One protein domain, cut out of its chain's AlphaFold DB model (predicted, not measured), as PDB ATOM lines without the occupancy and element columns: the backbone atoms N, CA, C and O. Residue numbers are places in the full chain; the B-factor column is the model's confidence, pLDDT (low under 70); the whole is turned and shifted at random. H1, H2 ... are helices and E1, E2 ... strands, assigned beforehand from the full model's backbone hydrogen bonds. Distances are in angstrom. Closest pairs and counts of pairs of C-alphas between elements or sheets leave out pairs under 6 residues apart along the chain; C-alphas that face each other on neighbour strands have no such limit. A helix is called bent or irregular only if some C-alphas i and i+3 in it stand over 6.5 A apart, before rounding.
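What this domain is: This is residues 28 to 159 of the 159 residues of the protein "Ymf73" of Tetrahymena pigmentosa (UniProt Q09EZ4). A single twisted sheet of five strands forms a wall, with the long helix H4 over one face, along the strands, and the short helix H2 over the opposite face. The longest helix, H1, packs on the later part of H4, and the small helix H3 sits near E4 and E5. The printed part has 132 residues, with four named helices and five named strands in the order H1 E1 E2 E3 H2 E4 H3 E5 H4. The mixed sheet runs E3 E2 E1 E4 E5, and the class is mixed, helices and strands. The whole is compact, with a radius of gyration of the C-alphas of 15.3 A and spans of 45 by 36 by 25 A.

Where its parts are: Start in the sheet at C-alpha 63, (-25.992, -24.036, -19.013), where E1 begins; it covers residues 63 to 68 and 16.4 A. E2 is residues 71 to 77, 19.0 A, and E3 is residues 82 to 88, 20.3 A. E4 is residues 106 to 111, 13.8 A, and E5 is residues 129 to 131. Find C-alpha 140 at (2.377, -17.351, -19.241); from there H4 runs 26.1 A to residue 158. H1, residues 39 to 58, runs 30.7 A from C-alpha 39 at (1.503, -10.648, 0.847), and is irregular, with C-alphas 40 and 43 7.6 A apart. H2 is residues 97 to 104 and H3 residues 118 to 123.

How they stand to each other: E1, E2 and E3 make a meander, each strand the antiparallel neighbour of the one before; look for N 66 and O 73 at 2.9 A, and N 74 and O 85 at 2.9 A. E4 is parallel to E1, with N 65 and O 108 2.8 A apart, and to E5, with N 109 and O 129 2.8 A apart. E3, H2, E4 form a split strand-helix-strand unit, two strands running the same way with E2 and E1 between them, and E4, H3, E5 an unsplit one on neighbour strands; both crossovers are right-handed. H4 lies over E1 and E4 at a height over the sheet of 8.6 A. H2, on the opposite face, lies over E1 at a height of 9.3 A. H1 and H4 touch, H4 with its residues 150 to 158 alone; their closest C-alphas, of Asn 58 and Leu 158, are 5.4 A apart. Their tilt of 33 degrees is shallow, only just short of steep, and they run the same way. H1 only grazes the sheet, with residues 50 to 58, as does H3 with residues 119 to 123. Every O i to N i+4 pair is within hydrogen-bond range in H2 and H3, against 14 of 16 in H1 and 14 of 15 in H4.

The domain as a whole: The two C-alphas farthest apart, of Leu 38 and Leu 96, are 45.6 A apart. The printed part has no cut, and no link is long. Mean pLDDT of the printed part is 88.8; look to residues 28 to 31 for the values under 70.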
ATOM      1  N   ASN A  28     -24.396 -20.303   3.728       53.94
ATOM      2  CA  ASN A  28     -23.749 -21.471   3.121       53.94
ATOM      3  C   ASN A  28     -22.418 -21.147   2.411       53.94
ATOM      4  O   ASN A  28     -21.887 -22.006   1.709       53.94
ATOM      5  N   ASN A  29     -21.871 -19.936   2.565       57.81
ATOM      6  CA  ASN A  29     -20.540 -19.599   2.059       57.81
ATOM      7  C   ASN A  29     -19.472 -20.314   2.900       57.81
ATOM      8  O   ASN A  29     -18.925 -19.756   3.849       57.81
ATOM      9  N   ILE A  30     -19.194 -21.567   2.553       59.53
ATOM     10  CA  ILE A  30     -18.151 -22.376   3.178       59.53
ATOM     11  C   ILE A  30     -16.804 -21.851   2.683       59.53
ATOM     12  O   ILE A  30     -16.523 -21.866   1.484       59.53
ATOM     13  N   ASN A  31     -15.959 -21.386   3.602       68.38
ATOM     14  CA  ASN A  31     -14.570 -21.095   3.277       68.38
ATOM     15  C   ASN A  31     -13.772 -22.401   3.392       68.38
ATOM     16  O   ASN A  31     -13.504 -22.868   4.495       68.38
ATOM     17  N   ILE A  32     -13.466 -23.028   2.254       74.31
ATOM     18  CA  ILE A  32     -12.807 -24.350   2.196       74.31
ATOM     19  C   ILE A  32     -11.273 -24.208   2.231       74.31
ATOM     20  O   ILE A  32     -10.554 -25.164   2.507       74.31
ATOM     21  N   ILE A  33     -10.752 -23.006   1.967       80.00
ATOM     22  CA  ILE A  33      -9.317 -22.752   1.828       80.00
ATOM     23  C   ILE A  33      -8.791 -22.045   3.079       80.00
ATOM     24  O   ILE A  33      -9.344 -21.031   3.508       80.00
ATOM     25  N   LYS A  34      -7.692 -22.559   3.644       80.06
ATOM     26  CA  LYS A  34      -6.955 -21.887   4.723       80.06
ATOM     27  C   LYS A  34      -6.420 -20.544   4.213       80.06
ATOM     28  O   LYS A  34      -5.752 -20.500   3.181       80.06
ATOM     29  N   TYR A  35      -6.698 -19.466   4.939       80.94
ATOM     30  CA  TYR A  35      -6.254 -18.119   4.593       80.94
ATOM     31  C   TYR A  35      -5.656 -17.421   5.803       80.94
ATOM     32  O   TYR A  35      -6.251 -17.430   6.879       80.94
ATOM     33  N   LEU A  36      -4.508 -16.789   5.585       81.19
ATOM     34  CA  LEU A  36      -3.885 -15.857   6.509       81.19
ATOM     35  C   LEU A  36      -3.433 -14.650   5.683       81.19
ATOM     36  O   LEU A  36      -2.922 -14.825   4.574       81.19
ATOM     37  N   ASP A  37      -3.695 -13.439   6.173       80.94
ATOM     38  CA  ASP A  37      -3.523 -12.210   5.390       80.94
ATOM     39  C   ASP A  37      -2.042 -11.808   5.309       80.94
ATOM     40  O   ASP A  37      -1.546 -10.982   6.069       80.94
ATOM     41  N   LEU A  38      -1.313 -12.460   4.404       84.94
ATOM     42  CA  LEU A  38       0.092 -12.194   4.086       84.94
ATOM     43  C   LEU A  38       0.230 -11.851   2.597       84.94
ATOM     44  O   LEU A  38      -0.545 -12.322   1.762       84.94
ATOM     45  N   ASN A  39       1.276 -11.104   2.228       80.69
ATOM     46  CA  ASN A  39       1.503 -10.648   0.847       80.69
ATOM     47  C   ASN A  39       1.512 -11.780  -0.200       80.69
ATOM     48  O   ASN A  39       1.061 -11.580  -1.329       80.69
ATOM     49  N   ASN A  40       1.946 -12.981   0.187       84.38
ATOM     50  CA  ASN A  40       2.021 -14.148  -0.695       84.38
ATOM     51  C   ASN A  40       0.651 -14.827  -0.921       84.38
ATOM     52  O   ASN A  40       0.522 -15.671  -1.805       84.38
ATOM     53  N   TYR A  41      -0.388 -14.451  -0.166       87.00
ATOM     54  CA  TYR A  41      -1.721 -15.071  -0.193       87.00
ATOM     55  C   TYR A  41      -2.745 -14.286  -1.030       87.00
ATOM     56  O   TYR A  41      -3.922 -14.653  -1.069       87.00
ATOM     57  N   LYS A  42      -2.316 -13.248  -1.766       86.62
ATOM     58  CA  LYS A  42      -3.202 -12.448  -2.638       86.62
ATOM     59  C   LYS A  42      -3.982 -13.308  -3.642       86.62
ATOM     60  O   LYS A  42      -5.158 -13.058  -3.877       86.62
ATOM     61  N   GLU A  43      -3.366 -14.362  -4.179       86.81
ATOM     62  CA  GLU A  43      -4.043 -15.307  -5.082       86.81
ATOM     63  C   GLU A  43      -5.137 -16.114  -4.377       86.81
ATOM     64  O   GLU A  43      -6.217 -16.328  -4.925       86.81
ATOM     65  N   ILE A  44      -4.878 -16.536  -3.139       88.19
ATOM     66  CA  ILE A  44      -5.820 -17.328  -2.346       88.19
ATOM     67  C   ILE A  44      -7.056 -16.500  -2.003       88.19
ATOM     68  O   ILE A  44      -8.173 -17.013  -2.086       88.19
ATOM     69  N   LYS A  45      -6.879 -15.206  -1.718       88.25
ATOM     70  CA  LYS A  45      -7.995 -14.267  -1.537       88.25
ATOM     71  C   LYS A  45      -8.928 -14.266  -2.755       88.25
ATOM     72  O   LYS A  45     -10.146 -14.353  -2.594       88.25
ATOM     73  N   SER A  46      -8.368 -14.247  -3.966       89.38
ATOM     74  CA  SER A  46      -9.143 -14.311  -5.212       89.38
ATOM     75  C   SER A  46      -9.880 -15.643  -5.375       89.38
ATOM     76  O   SER A  46     -11.052 -15.638  -5.745       89.38
ATOM     77  N   TYR A  47      -9.257 -16.777  -5.036       89.56
ATOM     78  CA  TYR A  47      -9.931 -18.085  -5.080       89.56
ATOM     79  C   TYR A  47     -11.089 -18.193  -4.087       89.56
ATOM     80  O   TYR A  47     -12.143 -18.726  -4.426       89.56
ATOM     81  N   ILE A  48     -10.928 -17.658  -2.879       88.25
ATOM     82  CA  ILE A  48     -12.000 -17.627  -1.875       88.25
ATOM     83  C   ILE A  48     -13.188 -16.806  -2.383       88.25
ATOM     84  O   ILE A  48     -14.341 -17.218  -2.231       88.25
ATOM     85  N   ASN A  49     -12.920 -15.668  -3.023       88.50
ATOM     86  CA  ASN A  49     -13.966 -14.850  -3.630       88.50
ATOM     87  C   ASN A  49     -14.636 -15.571  -4.805       88.50
ATOM     88  O   ASN A  49     -15.863 -15.590  -4.878       88.50
ATOM     89  N   LEU A  50     -13.855 -16.239  -5.659       90.25
ATOM     90  CA  LEU A  50     -14.368 -17.047  -6.764       90.25
ATOM     91  C   LEU A  50     -15.351 -18.115  -6.262       90.25
ATOM     92  O   LEU A  50     -16.460 -18.214  -6.778       90.25
ATOM     93  N   ILE A  51     -14.993 -18.856  -5.209       88.56
ATOM     94  CA  ILE A  51     -15.862 -19.876  -4.602       88.56
ATOM     95  C   ILE A  51     -17.198 -19.269  -4.163       88.56
ATOM     96  O   ILE A  51     -18.258 -19.804  -4.490       88.56
ATOM     97  N   LYS A  52     -17.162 -18.131  -3.459       85.12
ATOM     98  CA  LYS A  52     -18.380 -17.447  -2.996       85.12
ATOM     99  C   LYS A  52     -19.266 -17.025  -4.170       85.12
ATOM    100  O   LYS A  52     -20.474 -17.246  -4.120       85.12
ATOM    101  N   CYS A  53     -18.685 -16.457  -5.225       86.50
ATOM    102  CA  CYS A  53     -19.427 -16.026  -6.412       86.50
ATOM    103  C   CYS A  53     -20.052 -17.213  -7.158       86.50
ATOM    104  O   CYS A  53     -21.246 -17.201  -7.459       86.50
ATOM    105  N   ILE A  54     -19.281 -18.270  -7.412       88.56
ATOM    106  CA  ILE A  54     -19.750 -19.415  -8.202       88.56
ATOM    107  C   ILE A  54     -20.785 -20.238  -7.436       88.56
ATOM    108  O   ILE A  54     -21.746 -20.726  -8.032       88.56
ATOM    109  N   TYR A  55     -20.661 -20.329  -6.111       85.06
ATOM    110  CA  TYR A  55     -21.680 -20.960  -5.277       85.06
ATOM    111  C   TYR A  55     -23.064 -20.308  -5.454       85.06
ATOM    112  O   TYR A  55     -24.083 -21.003  -5.513       85.06
ATOM    113  N   LEU A  56     -23.114 -18.978  -5.591       82.38
ATOM    114  CA  LEU A  56     -24.358 -18.255  -5.872       82.38
ATOM    115  C   LEU A  56     -24.850 -18.532  -7.296       82.38
ATOM    116  O   LEU A  56     -26.043 -18.780  -7.483       82.38
ATOM    117  N   LEU A  57     -23.938 -18.559  -8.273       83.44
ATOM    118  CA  LEU A  57     -24.261 -18.852  -9.671       83.44
ATOM    119  C   LEU A  57     -24.809 -20.268  -9.869       83.44
ATOM    120  O   LEU A  57     -25.683 -20.458 -10.709       83.44
ATOM    121  N   ASN A  58     -24.386 -21.264  -9.083       78.81
ATOM    122  CA  ASN A  58     -24.896 -22.630  -9.249       78.81
ATOM    123  C   ASN A  58     -26.400 -22.766  -8.949       78.81
ATOM    124  O   ASN A  58     -27.061 -23.665  -9.469       78.81
ATOM    125  N   LYS A  59     -26.980 -21.861  -8.150       78.38
ATOM    126  CA  LYS A  59     -28.440 -21.834  -7.946       78.38
ATOM    127  C   LYS A  59     -29.192 -21.486  -9.235       78.38
ATOM    128  O   LYS A  59     -30.368 -21.824  -9.370       78.38
ATOM    129  N   ILE A  60     -28.518 -20.833 -10.178       78.94
ATOM    130  CA  ILE A  60     -29.056 -20.489 -11.483       78.94
ATOM    131  C   ILE A  60     -28.967 -21.739 -12.370       78.94
ATOM    132  O   ILE A  60     -27.889 -22.227 -12.703       78.94
ATOM    133  N   LYS A  61     -30.126 -22.276 -12.768       79.69
ATOM    134  CA  LYS A  61     -30.232 -23.439 -13.669       79.69
ATOM    135  C   LYS A  61     -29.959 -23.047 -15.129       79.69
ATOM    136  O   LYS A  61     -30.812 -23.246 -15.990       79.69
ATOM    137  N   LYS A  62     -28.797 -22.453 -15.389       88.56
ATOM    138  CA  LYS A  62     -28.320 -22.087 -16.728       88.56
ATOM    139  C   LYS A  62     -27.194 -23.017 -17.158       88.56
ATOM    140  O   LYS A  62     -26.493 -23.585 -16.314       88.56
ATOM    141  N   SER A  63     -27.067 -23.217 -18.465       93.00
ATOM    142  CA  SER A  63     -25.992 -24.036 -19.013       93.00
ATOM    143  C   SER A  63     -24.670 -23.274 -18.986       93.00
ATOM    144  O   SER A  63     -24.634 -22.039 -18.977       93.00
ATOM    145  N   THR A  64     -23.574 -24.025 -18.917       93.88
ATOM    146  CA  THR A  64     -22.228 -23.453 -18.847       93.88
ATOM    147  C   THR A  64     -21.405 -23.920 -20.032       93.88
ATOM    148  O   THR A  64     -21.356 -25.120 -20.320       93.88
ATOM    149  N   PHE A  65     -20.738 -22.979 -20.683       94.62
ATOM    150  CA  PHE A  65     -19.843 -23.216 -21.803       94.62
ATOM    151  C   PHE A  65     -18.391 -23.170 -21.358       94.62
ATOM    152  O   PHE A  65     -17.998 -22.306 -20.577       94.62
ATOM    153  N   ILE A  66     -17.595 -24.102 -21.867       95.12
ATOM    154  CA  ILE A  66     -16.180 -24.223 -21.535       95.12
ATOM    155  C   ILE A  66     -15.402 -24.358 -22.835       95.12
ATOM    156  O   ILE A  66     -15.586 -25.319 -23.590       95.12
ATOM    157  N   PHE A  67     -14.517 -23.399 -23.064       94.75
ATOM    158  CA  PHE A  67     -13.580 -23.398 -24.174       94.75
ATOM    159  C   PHE A  67     -12.284 -24.066 -23.753       94.75
ATOM    160  O   PHE A  67     -11.653 -23.617 -22.809       94.75
ATOM    161  N   ASN A  68     -11.858 -25.108 -24.449       93.44
ATOM    162  CA  ASN A  68     -10.536 -25.712 -24.309       93.44
ATOM    163  C   ASN A  68      -9.884 -25.755 -25.700       93.44
ATOM    164  O   ASN A  68     -10.605 -25.704 -26.690       93.44
ATOM    165  N   ASN A  69      -8.556 -25.865 -25.788       90.62
ATOM    166  CA  ASN A  69      -7.774 -25.674 -27.018       90.62
ATOM    167  C   ASN A  69      -8.433 -26.285 -28.272       90.62
ATOM    168  O   ASN A  69      -8.677 -25.563 -29.231       90.62
ATOM    169  N   ASN A  70      -8.795 -27.574 -28.222       91.75
ATOM    170  CA  ASN A  70      -9.412 -28.294 -29.352       91.75
ATOM    171  C   ASN A  70     -10.775 -28.919 -28.994       91.75
ATOM    172  O   ASN A  70     -11.297 -29.790 -29.699       91.75
ATOM    173  N   LEU A  71     -11.327 -28.559 -27.835       93.44
ATOM    174  CA  LEU A  71     -12.526 -29.176 -27.280       93.44
ATOM    175  C   LEU A  71     -13.457 -28.103 -26.749       93.44
ATOM    176  O   LEU A  71     -13.059 -27.237 -25.976       93.44
ATOM    177  N   LEU A  72     -14.726 -28.233 -27.094       94.12
ATOM    178  CA  LEU A  72     -15.785 -27.444 -26.506       94.12
ATOM    179  C   LEU A  72     -16.625 -28.348 -25.613       94.12
ATOM    180  O   LEU A  72     -17.075 -29.415 -26.041       94.12
ATOM    181  N   ILE A  73     -16.822 -27.934 -24.363       94.56
ATOM    182  CA  ILE A  73     -17.615 -28.684 -23.388       94.56
ATOM    183  C   ILE A  73     -18.799 -27.824 -22.959       94.56
ATOM    184  O   ILE A  73     -18.632 -26.680 -22.540       94.56
ATOM    185  N   ILE A  74     -19.997 -28.396 -23.036       94.31
ATOM    186  CA  ILE A  74     -21.245 -27.764 -22.612       94.31
ATOM    187  C   ILE A  74     -21.812 -28.577 -21.459       94.31
ATOM    188  O   ILE A  74     -22.111 -29.763 -21.615       94.31
ATOM    189  N   ILE A  75     -22.010 -27.941 -20.309       93.56
ATOM    190  CA  ILE A  75     -22.815 -28.510 -19.227       93.56
ATOM    191  C   ILE A  75     -24.231 -27.989 -19.427       93.56
ATOM    192  O   ILE A  75     -24.591 -26.906 -18.961       93.56
ATOM    193  N   TYR A  76     -25.034 -28.755 -20.157       93.19
ATOM    194  CA  TYR A  76     -26.425 -28.419 -20.406       93.19
ATOM    195  C   TYR A  76     -27.252 -28.734 -19.159       93.19
ATOM    196  O   TYR A  76     -27.371 -29.895 -18.751       93.19
ATOM    197  N   LYS A  77     -27.815 -27.692 -18.544       89.69
ATOM    198  CA  LYS A  77     -28.686 -27.797 -17.372       89.69
ATOM    199  C   LYS A  77     -30.074 -27.291 -17.720       89.69
ATOM    200  O   LYS A  77     -30.219 -26.195 -18.252       89.69
ATOM    201  N   ASN A  78     -31.084 -28.051 -17.325       86.50
ATOM    202  CA  ASN A  78     -32.462 -27.584 -17.266       86.50
ATOM    203  C   ASN A  78     -33.069 -27.968 -15.903       86.50
ATOM    204  O   ASN A  78     -32.408 -28.568 -15.053       86.50
ATOM    205  N   LYS A  79     -34.338 -27.632 -15.663       85.69
ATOM    206  CA  LYS A  79     -35.071 -28.030 -14.454       85.69
ATOM    207  C   LYS A  79     -35.116 -29.549 -14.262       85.69
ATOM    208  O   LYS A  79     -35.124 -29.970 -13.111       85.69
ATOM    209  N   PHE A  80     -35.120 -30.310 -15.358       87.56
ATOM    210  CA  PHE A  80     -35.344 -31.758 -15.374       87.56
ATOM    211  C   PHE A  80     -34.066 -32.595 -15.422       87.56
ATOM    212  O   PHE A  80     -34.023 -33.669 -14.836       87.56
ATOM    213  N   PHE A  81     -33.031 -32.136 -16.128       88.81
ATOM    214  CA  PHE A  81     -31.830 -32.936 -16.339       88.81
ATOM    215  C   PHE A  81     -30.568 -32.089 -16.442       88.81
ATOM    216  O   PHE A  81     -30.605 -30.879 -16.688       88.81
ATOM    217  N   LYS A  82     -29.441 -32.784 -16.292       91.06
ATOM    218  CA  LYS A  82     -28.092 -32.272 -16.480       91.06
ATOM    219  C   LYS A  82     -27.322 -33.234 -17.376       91.06
ATOM    220  O   LYS A  82     -27.248 -34.420 -17.065       91.06
ATOM    221  N   LYS A  83     -26.783 -32.740 -18.490       93.38
ATOM    222  CA  LYS A  83     -25.982 -33.532 -19.435       93.38
ATOM    223  C   LYS A  83     -24.717 -32.778 -19.826       93.38
ATOM    224  O   LYS A  83     -24.739 -31.561 -19.985       93.38
ATOM    225  N   ILE A  84     -23.626 -33.517 -19.993       94.38
ATOM    226  CA  ILE A  84     -22.354 -32.992 -20.491       94.38
ATOM    227  C   ILE A  84     -22.254 -33.351 -21.971       94.38
ATOM    228  O   ILE A  84     -22.324 -34.528 -22.323       94.38
ATOM    229  N   LEU A  85     -22.086 -32.346 -22.824       93.56
ATOM    230  CA  LEU A  85     -21.861 -32.507 -24.260       93.56
ATOM    231  C   LEU A  85     -20.430 -32.078 -24.578       93.56
ATOM    232  O   LEU A  85     -19.969 -31.050 -24.084       93.56
ATOM    233  N   LYS A  86     -19.724 -32.873 -25.385       94.88
ATOM    234  CA  LYS A  86     -18.337 -32.616 -25.783       94.88
ATOM    235  C   LYS A  86     -18.249 -32.603 -27.301       94.88
ATOM    236  O   LYS A  86     -18.705 -33.547 -27.939       94.88
ATOM    237  N   TYR A  87     -17.619 -31.576 -27.850       94.12
ATOM    238  CA  TYR A  87     -17.402 -31.425 -29.284       94.12
ATOM    239  C   TYR A  87     -15.922 -31.186 -29.557       94.12
ATOM    240  O   TYR A  87     -15.279 -30.406 -28.853       94.12
ATOM    241  N   LYS A  88     -15.379 -31.859 -30.572       94.81
ATOM    242  CA  LYS A  88     -14.028 -31.588 -31.070       94.81
ATOM    243  C   LYS A  88     -14.102 -30.477 -32.108       94.81
ATOM    244  O   LYS A  88     -14.917 -30.551 -33.022       94.81
ATOM    245  N   PHE A  89     -13.242 -29.481 -31.962       91.88
ATOM    246  CA  PHE A  89     -13.086 -28.395 -32.917       91.88
ATOM    247  C   PHE A  89     -11.602 -28.221 -33.202       91.88
ATOM    248  O   PHE A  89     -10.809 -28.134 -32.270       91.88
ATOM    249  N   ASN A  90     -11.235 -28.132 -34.480       89.62
ATOM    250  CA  ASN A  90      -9.880 -27.725 -34.848       89.62
ATOM    251  C   ASN A  90      -9.677 -26.239 -34.520       89.62
ATOM    252  O   ASN A  90      -8.658 -25.873 -33.953       89.62
ATOM    253  N   ASN A  91     -10.692 -25.413 -34.807       89.81
ATOM    254  CA  ASN A  91     -10.702 -23.984 -34.513       89.81
ATOM    255  C   ASN A  91     -11.896 -23.647 -33.611       89.81
ATOM    256  O   ASN A  91     -13.047 -23.701 -34.043       89.81
ATOM    257  N   ILE A  92     -11.617 -23.280 -32.359       89.12
ATOM    258  CA  ILE A  92     -12.625 -22.857 -31.370       89.12
ATOM    259  C   ILE A  92     -13.038 -21.381 -31.496       89.12
ATOM    260  O   ILE A  92     -13.887 -20.927 -30.743       89.12
ATOM    261  N   GLU A  93     -12.460 -20.628 -32.434       90.12
ATOM    262  CA  GLU A  93     -12.797 -19.213 -32.683       90.12
ATOM    263  C   GLU A  93     -13.919 -19.045 -33.725       90.12
ATOM    264  O   GLU A  93     -14.182 -17.945 -34.202       90.12
ATOM    265  N   LEU A  94     -14.555 -20.142 -34.145       91.25
ATOM    266  CA  LEU A  94     -15.547 -20.105 -35.213       91.25
ATOM    267  C   LEU A  94     -16.860 -19.446 -34.751       91.25
ATOM    268  O   LEU A  94     -17.400 -19.823 -33.707       91.25
ATOM    269  N   PRO A  95     -17.478 -18.584 -35.583       89.06
ATOM    270  CA  PRO A  95     -18.740 -17.915 -35.247       89.06
ATOM    271  C   PRO A  95     -19.924 -18.886 -35.102       89.06
ATOM    272  O   PRO A  95     -20.935 -18.554 -34.489       89.06
ATOM    273  N   LEU A  96     -19.801 -20.121 -35.612       90.44
ATOM    274  CA  LEU A  96     -20.785 -21.197 -35.436       90.44
ATOM    275  C   LEU A  96     -21.135 -21.429 -33.955       90.44
ATOM    276  O   LEU A  96     -22.261 -21.806 -33.630       90.44
ATOM    277  N   ILE A  97     -20.180 -21.194 -33.060       90.19
ATOM    278  CA  ILE A  97     -20.311 -21.453 -31.629       90.19
ATOM    279  C   ILE A  97     -21.431 -20.606 -31.001       90.19
ATOM    280  O   ILE A  97     -22.143 -21.101 -30.126       90.19
ATOM    281  N   LEU A  98     -21.701 -19.412 -31.541       88.38
ATOM    282  CA  LEU A  98     -22.821 -18.563 -31.119       88.38
ATOM    283  C   LEU A  98     -24.183 -19.257 -31.292       88.38
ATOM    284  O   LEU A  98     -25.074 -19.093 -30.459       88.38
ATOM    285  N   LYS A  99     -24.352 -20.104 -32.318       92.00
ATOM    286  CA  LYS A  99     -25.593 -20.885 -32.491       92.00
ATOM    287  C   LYS A  99     -25.795 -21.871 -31.342       92.00
ATOM    288  O   LYS A  99     -26.918 -22.059 -30.874       92.00
ATOM    289  N   LEU A 100     -24.710 -22.480 -30.859       90.69
ATOM    290  CA  LEU A 100     -24.765 -23.399 -29.724       90.69
ATOM    291  C   LEU A 100     -25.064 -22.659 -28.412       90.69
ATOM    292  O   LEU A 100     -25.741 -23.217 -27.545       90.69
ATOM    293  N   PHE A 101     -24.617 -21.409 -28.273       89.56
ATOM    294  CA  PHE A 101     -24.932 -20.577 -27.106       89.56
ATOM    295  C   PHE A 101     -26.434 -20.333 -26.991       89.56
ATOM    296  O   PHE A 101     -27.037 -20.600 -25.949       89.56
ATOM    297  N   ILE A 102     -27.043 -19.908 -28.102       88.75
ATOM    298  CA  ILE A 102     -28.478 -19.628 -28.189       88.75
ATOM    299  C   ILE A 102     -29.275 -20.905 -27.913       88.75
ATOM    300  O   ILE A 102     -30.152 -20.913 -27.050       88.75
ATOM    301  N   TYR A 103     -28.929 -22.011 -28.581       91.50
ATOM    302  CA  TYR A 103     -29.627 -23.288 -28.408       91.50
ATOM    303  C   TYR A 103     -29.551 -23.813 -26.966       91.50
ATOM    304  O   TYR A 103     -30.524 -24.329 -26.417       91.50
ATOM    305  N   SER A 104     -28.383 -23.689 -26.336       89.00
ATOM    306  CA  SER A 104     -28.159 -24.214 -24.990       89.00
ATOM    307  C   SER A 104     -28.657 -23.298 -23.867       89.00
ATOM    308  O   SER A 104     -28.688 -23.738 -22.713       89.00
ATOM    309  N   ASN A 105     -29.045 -22.056 -24.179       88.69
ATOM    310  CA  ASN A 105     -29.365 -21.001 -23.213       88.69
ATOM    311  C   ASN A 105     -28.242 -20.811 -22.173       88.69
ATOM    312  O   ASN A 105     -28.479 -20.842 -20.956       88.69
ATOM    313  N   SER A 106     -27.007 -20.709 -22.670       90.38
ATOM    314  CA  SER A 106     -25.800 -20.560 -21.856       90.38
ATOM    315  C   SER A 106     -25.630 -19.138 -21.365       90.38
ATOM    316  O   SER A 106     -25.749 -18.210 -22.154       90.38
ATOM    317  N   SER A 107     -25.304 -18.983 -20.083       91.00
ATOM    318  CA  SER A 107     -25.057 -17.666 -19.473       91.00
ATOM    319  C   SER A 107     -23.748 -17.594 -18.687       91.00
ATOM    320  O   SER A 107     -23.476 -16.600 -18.018       91.00
ATOM    321  N   ILE A 108     -22.978 -18.685 -18.666       93.12
ATOM    322  CA  ILE A 108     -21.701 -18.776 -17.958       93.12
ATOM    323  C   ILE A 108     -20.688 -19.361 -18.927       93.12
ATOM    324  O   ILE A 108     -20.874 -20.476 -19.418       93.12
ATOM    325  N   PHE A 109     -19.610 -18.627 -19.157       94.31
ATOM    326  CA  PHE A 109     -18.567 -18.960 -20.111       94.31
ATOM    327  C   PHE A 109     -17.211 -18.993 -19.407       94.31
ATOM    328  O   PHE A 109     -16.797 -18.033 -18.756       94.31
ATOM    329  N   LEU A 110     -16.520 -20.122 -19.542       94.38
ATOM    330  CA  LEU A 110     -15.197 -20.372 -18.983       94.38
ATOM    331  C   LEU A 110     -14.186 -20.511 -20.119       94.38
ATOM    332  O   LEU A 110     -14.362 -21.364 -20.996       94.38
ATOM    333  N   ASN A 111     -13.109 -19.727 -20.081       95.25
ATOM    334  CA  ASN A 111     -12.000 -19.899 -21.013       95.25
ATOM    335  C   ASN A 111     -10.878 -20.738 -20.396       95.25
ATOM    336  O   ASN A 111     -10.104 -20.256 -19.577       95.25
ATOM    337  N   MET A 112     -10.762 -21.994 -20.816       93.31
ATOM    338  CA  MET A 112      -9.651 -22.891 -20.483       93.31
ATOM    339  C   MET A 112      -8.556 -22.903 -21.568       93.31
ATOM    340  O   MET A 112      -7.499 -23.501 -21.371       93.31
ATOM    341  N   SER A 113      -8.790 -22.269 -22.721       92.75
ATOM    342  CA  SER A 113      -7.877 -22.327 -23.860       92.75
ATOM    343  C   SER A 113      -6.733 -21.325 -23.736       92.75
ATOM    344  O   SER A 113      -6.960 -20.127 -23.590       92.75
ATOM    345  N   THR A 114      -5.497 -21.798 -23.891       89.69
ATOM    346  CA  THR A 114      -4.306 -20.934 -23.900       89.69
ATOM    347  C   THR A 114      -4.199 -20.077 -25.156       89.69
ATOM    348  O   THR A 114      -3.507 -19.061 -25.144       89.69
ATOM    349  N   THR A 115      -4.824 -20.510 -26.252       90.94
ATOM    350  CA  THR A 115      -4.720 -19.854 -27.561       90.94
ATOM    351  C   THR A 115      -5.841 -18.849 -27.800       90.94
ATOM    352  O   THR A 115      -5.638 -17.888 -28.538       90.94
ATOM    353  N   PHE A 116      -6.993 -19.007 -27.139       92.25
ATOM    354  CA  PHE A 116      -8.159 -18.157 -27.377       92.25
ATOM    355  C   PHE A 116      -8.106 -16.849 -26.579       92.25
ATOM    356  O   PHE A 116      -8.821 -16.648 -25.597       92.25
ATOM    357  N   ILE A 117      -7.226 -15.947 -27.007       90.31
ATOM    358  CA  ILE A 117      -6.976 -14.665 -26.333       90.31
ATOM    359  C   ILE A 117      -8.073 -13.644 -26.677       90.31
ATOM    360  O   ILE A 117      -8.426 -12.815 -25.851       90.31
ATOM    361  N   LYS A 118      -8.705 -13.744 -27.853       92.25
ATOM    362  CA  LYS A 118      -9.792 -12.834 -28.270       92.25
ATOM    363  C   LYS A 118     -11.041 -12.913 -27.381       92.25
ATOM    364  O   LYS A 118     -11.875 -12.010 -27.426       92.25
ATOM    365  N   PHE A 119     -11.141 -13.955 -26.549       93.25
ATOM    366  CA  PHE A 119     -12.277 -14.220 -25.674       93.25
ATOM    367  C   PHE A 119     -12.698 -12.992 -24.860       93.25
ATOM    368  O   PHE A 119     -13.852 -12.581 -24.927       93.25
ATOM    369  N   LYS A 120     -11.772 -12.361 -24.126       93.69
ATOM    370  CA  LYS A 120     -12.129 -11.216 -23.277       93.69
ATOM    371  C   LYS A 120     -12.607 -10.026 -24.113       93.69
ATOM    372  O   LYS A 120     -13.686  -9.506 -23.866       93.69
ATOM    373  N   SER A 121     -11.839  -9.638 -25.131       92.31
ATOM    374  CA  SER A 121     -12.137  -8.465 -25.966       92.31
ATOM    375  C   SER A 121     -13.471  -8.549 -26.712       92.31
ATOM    376  O   SER A 121     -14.089  -7.519 -26.989       92.31
ATOM    377  N   GLU A 122     -13.895  -9.762 -27.066       91.12
ATOM    378  CA  GLU A 122     -15.138  -9.998 -27.792       91.12
ATOM    379  C   GLU A 122     -16.323 -10.121 -26.835       91.12
ATOM    380  O   GLU A 122     -17.340  -9.447 -27.013       91.12
ATOM    381  N   TYR A 123     -16.182 -10.949 -25.797       91.75
ATOM    382  CA  TYR A 123     -17.319 -11.363 -24.993       91.75
ATOM    383  C   TYR A 123     -17.638 -10.461 -23.798       91.75
ATOM    384  O   TYR A 123     -18.780 -10.443 -23.353       91.75
ATOM    385  N   GLU A 124     -16.690  -9.655 -23.316       90.44
ATOM    386  CA  GLU A 124     -16.917  -8.714 -22.202       90.44
ATOM    387  C   GLU A 124     -18.018  -7.676 -22.500       90.44
ATOM    388  O   GLU A 124     -18.559  -7.057 -21.591       90.44
ATOM    389  N   ARG A 125     -18.392  -7.515 -23.775       91.06
ATOM    390  CA  ARG A 125     -19.485  -6.639 -24.218       91.06
ATOM    391  C   ARG A 125     -20.881  -7.199 -23.920       91.06
ATOM    392  O   ARG A 125     -21.847  -6.438 -23.940       91.06
ATOM    393  N   TYR A 126     -21.011  -8.508 -23.702       90.31
ATOM    394  CA  TYR A 126     -22.297  -9.151 -23.423       90.31
ATOM    395  C   TYR A 126     -22.608  -9.154 -21.921       90.31
ATOM    396  O   TYR A 126     -21.719  -9.078 -21.080       90.31
ATOM    397  N   LEU A 127     -23.893  -9.289 -21.581       88.94
ATOM    398  CA  LEU A 127     -24.384  -9.283 -20.193       88.94
ATOM    399  C   LEU A 127     -24.152 -10.605 -19.439       88.94
ATOM    400  O   LEU A 127     -24.471 -10.704 -18.254       88.94
ATOM    401  N   ASP A 128     -23.651 -11.631 -20.124       91.81
ATOM    402  CA  ASP A 128     -23.400 -12.944 -19.540       91.81
ATOM    403  C   ASP A 128     -22.142 -12.967 -18.656       91.81
ATOM    404  O   ASP A 128     -21.343 -12.031 -18.610       91.81
ATOM    405  N   VAL A 129     -21.957 -14.062 -17.915       91.88
ATOM    406  CA  VAL A 129     -20.807 -14.223 -17.021       91.88
ATOM    407  C   VAL A 129     -19.634 -14.831 -17.782       91.88
ATOM    408  O   VAL A 129     -19.698 -15.988 -18.199       91.88
ATOM    409  N   PHE A 130     -18.530 -14.093 -17.871       93.25
ATOM    410  CA  PHE A 130     -17.279 -14.544 -18.484       93.25
ATOM    411  C   PHE A 130     -16.177 -14.653 -17.434       93.25
ATOM    412  O   PHE A 130     -15.963 -13.732 -16.645       93.25
ATOM    413  N   ILE A 131     -15.476 -15.787 -17.411       93.38
ATOM    414  CA  ILE A 131     -14.387 -16.033 -16.464       93.38
ATOM    415  C   ILE A 131     -13.115 -16.359 -17.247       93.38
ATOM    416  O   ILE A 131     -13.047 -17.356 -17.972       93.38
ATOM    417  N   ASP A 132     -12.114 -15.495 -17.087       93.31
ATOM    418  CA  ASP A 132     -10.815 -15.563 -17.752       93.31
ATOM    419  C   ASP A 132      -9.705 -15.019 -16.833       93.31
ATOM    420  O   ASP A 132      -9.946 -14.172 -15.968       93.31
ATOM    421  N   CYS A 133      -8.475 -15.491 -17.032       91.75
ATOM    422  CA  CYS A 133      -7.284 -14.975 -16.357       91.75
ATOM    423  C   CYS A 133      -6.057 -14.803 -17.278       91.75
ATOM    424  O   CYS A 133      -4.969 -14.487 -16.787       91.75
ATOM    425  N   TYR A 134      -6.205 -14.945 -18.603       91.12
ATOM    426  CA  TYR A 134      -5.084 -14.835 -19.551       91.12
ATOM    427  C   TYR A 134      -4.603 -13.411 -19.835       91.12
ATOM    428  O   TYR A 134      -3.459 -13.237 -20.260       91.12
ATOM    429  N   HIS A 135      -5.444 -12.407 -19.591       90.00
ATOM    430  CA  HIS A 135      -5.138 -10.989 -19.821       90.00
ATOM    431  C   HIS A 135      -4.434 -10.311 -18.635       90.00
ATOM    432  O   HIS A 135      -4.276  -9.095 -18.616       90.00
ATOM    433  N   ILE A 136      -4.044 -11.080 -17.615       89.50
ATOM    434  CA  ILE A 136      -3.308 -10.567 -16.458       89.50
ATOM    435  C   ILE A 136      -1.834 -10.378 -16.839       89.50
ATOM    436  O   ILE A 136      -1.248 -11.245 -17.487       89.50
ATOM    437  N   ASN A 137      -1.211  -9.297 -16.355       89.12
ATOM    438  CA  ASN A 137       0.220  -9.002 -16.517       89.12
ATOM    439  C   ASN A 137       1.105  -9.930 -15.658       89.12
ATOM    440  O   ASN A 137       1.823  -9.488 -14.767       89.12
ATOM    441  N   ASN A 138       1.031 -11.236 -15.906       89.56
ATOM    442  CA  ASN A 138       1.851 -12.273 -15.287       89.56
ATOM    443  C   ASN A 138       2.536 -13.112 -16.375       89.56
ATOM    444  O   ASN A 138       2.118 -13.130 -17.532       89.56
ATOM    445  N   SER A 139       3.564 -13.877 -16.000       93.06
ATOM    446  CA  SER A 139       4.173 -14.841 -16.923       93.06
ATOM    447  C   SER A 139       3.149 -15.880 -17.405       93.06
ATOM    448  O   SER A 139       2.260 -16.300 -16.659       93.06
ATOM    449  N   ARG A 140       3.298 -16.359 -18.649       90.06
ATOM    450  CA  ARG A 140       2.377 -17.351 -19.241       90.06
ATOM    451  C   ARG A 140       2.293 -18.645 -18.431       90.06
ATOM    452  O   ARG A 140       1.202 -19.179 -18.254       90.06
ATOM    453  N   LYS A 141       3.413 -19.104 -17.855       91.25
ATOM    454  CA  LYS A 141       3.439 -20.268 -16.947       91.25
ATOM    455  C   LYS A 141       2.501 -20.067 -15.754       91.25
ATOM    456  O   LYS A 141       1.725 -20.960 -15.419       91.25
ATOM    457  N   LYS A 142       2.543 -18.879 -15.144       91.50
ATOM    458  CA  LYS A 142       1.682 -18.530 -14.015       91.50
ATOM    459  C   LYS A 142       0.221 -18.406 -14.449       91.50
ATOM    460  O   LYS A 142      -0.633 -18.997 -13.800       91.50
ATOM    461  N   ALA A 143      -0.063 -17.721 -15.557       90.81
ATOM    462  CA  ALA A 143      -1.422 -17.583 -16.088       90.81
ATOM    463  C   ALA A 143      -2.081 -18.944 -16.380       90.81
ATOM    464  O   ALA A 143      -3.212 -19.172 -15.963       90.81
ATOM    465  N   ASN A 144      -1.352 -19.887 -16.987       91.56
ATOM    466  CA  ASN A 144      -1.853 -21.245 -17.225       91.56
ATOM    467  C   ASN A 144      -2.258 -21.932 -15.914       91.56
ATOM    468  O   ASN A 144      -3.345 -22.494 -15.813       91.56
ATOM    469  N   LEU A 145      -1.406 -21.855 -14.889       92.31
ATOM    470  CA  LEU A 145      -1.668 -22.466 -13.587       92.31
ATOM    471  C   LEU A 145      -2.858 -21.820 -12.859       92.31
ATOM    472  O   LEU A 145      -3.667 -22.532 -12.259       92.31
ATOM    473  N   LEU A 146      -2.991 -20.491 -12.938       92.94
ATOM    474  CA  LEU A 146      -4.174 -19.777 -12.445       92.94
ATOM    475  C   LEU A 146      -5.432 -20.256 -13.176       92.94
ATOM    476  O   LEU A 146      -6.448 -20.503 -12.528       92.94
ATOM    477  N   ASN A 147      -5.347 -20.459 -14.492       93.06
ATOM    478  CA  ASN A 147      -6.492 -20.867 -15.291       93.06
ATOM    479  C   ASN A 147      -6.986 -22.271 -14.940       93.06
ATOM    480  O   ASN A 147      -8.185 -22.488 -14.762       93.06
ATOM    481  N   TYR A 148      -6.066 -23.219 -14.738       92.19
ATOM    482  CA  TYR A 148      -6.425 -24.549 -14.245       92.19
ATOM    483  C   TYR A 148      -7.127 -24.476 -12.887       92.19
ATOM    484  O   TYR A 148      -8.193 -25.069 -12.715       92.19
ATOM    485  N   LYS A 149      -6.575 -23.716 -11.930       93.00
ATOM    486  CA  LYS A 149      -7.183 -23.547 -10.599       93.00
ATOM    487  C   LYS A 149      -8.570 -22.906 -10.689       93.00
ATOM    488  O   LYS A 149      -9.508 -23.391 -10.059       93.00
ATOM    489  N   MET A 150      -8.711 -21.866 -11.505       93.88
ATOM    490  CA  MET A 150      -9.976 -21.186 -11.774       93.88
ATOM    491  C   MET A 150     -11.014 -22.149 -12.359       93.88
ATOM    492  O   MET A 150     -12.123 -22.239 -11.832       93.88
ATOM    493  N   CYS A 151     -10.656 -22.908 -13.396       92.38
ATOM    494  CA  CYS A 151     -11.552 -23.866 -14.038       92.38
ATOM    495  C   CYS A 151     -11.982 -24.979 -13.075       92.38
ATOM    496  O   CYS A 151     -13.172 -25.271 -12.988       92.38
ATOM    497  N   ILE A 152     -11.056 -25.560 -12.306       92.06
ATOM    498  CA  ILE A 152     -11.367 -26.623 -11.335       92.06
ATOM    499  C   ILE A 152     -12.344 -26.118 -10.273       92.06
ATOM    500  O   ILE A 152     -13.375 -26.749 -10.040       92.06
ATOM    501  N   LEU A 153     -12.054 -24.967  -9.660       91.50
ATOM    502  CA  LEU A 153     -12.938 -24.383  -8.652       91.50
ATOM    503  C   LEU A 153     -14.313 -24.054  -9.240       91.50
ATOM    504  O   LEU A 153     -15.331 -24.303  -8.600       91.50
ATOM    505  N   SER A 154     -14.352 -23.548 -10.473       91.75
ATOM    506  CA  SER A 154     -15.607 -23.218 -11.142       91.75
ATOM    507  C   SER A 154     -16.453 -24.452 -11.420       91.75
ATOM    508  O   SER A 154     -17.638 -24.492 -11.088       91.75
ATOM    509  N   LEU A 155     -15.843 -25.487 -11.988       90.25
ATOM    510  CA  LEU A 155     -16.539 -26.709 -12.371       90.25
ATOM    511  C   LEU A 155     -16.992 -27.527 -11.170       90.25
ATOM    512  O   LEU A 155     -18.066 -28.112 -11.237       90.25
ATOM    513  N   TYR A 156     -16.245 -27.515 -10.064       89.19
ATOM    514  CA  TYR A 156     -16.658 -28.194  -8.834       89.19
ATOM    515  C   TYR A 156     -18.038 -27.728  -8.352       89.19
ATOM    516  O   TYR A 156     -18.860 -28.542  -7.939       89.19
ATOM    517  N   PHE A 157     -18.315 -26.425  -8.445       85.94
ATOM    518  CA  PHE A 157     -19.611 -25.875  -8.059       85.94
ATOM    519  C   PHE A 157     -20.625 -25.864  -9.197       85.94
ATOM    520  O   PHE A 157     -21.812 -25.891  -8.909       85.94
ATOM    521  N   LEU A 158     -20.211 -25.789 -10.464       84.50
ATOM    522  CA  LEU A 158     -21.135 -25.759 -11.601       84.50
ATOM    523  C   LEU A 158     -21.559 -27.164 -12.074       84.50
ATOM    524  O   LEU A 158     -22.573 -27.274 -12.767       84.50
ATOM    525  N   ILE A 159     -20.861 -28.245 -11.725       82.19
ATOM    526  CA  ILE A 159     -21.322 -29.640 -11.929       82.19
ATOM    527  C   ILE A 159     -22.296 -30.078 -10.817       82.19
ATOM    528  O   ILE A 159     -23.032 -31.064 -11.036       82.19
TER     529      ILE A 159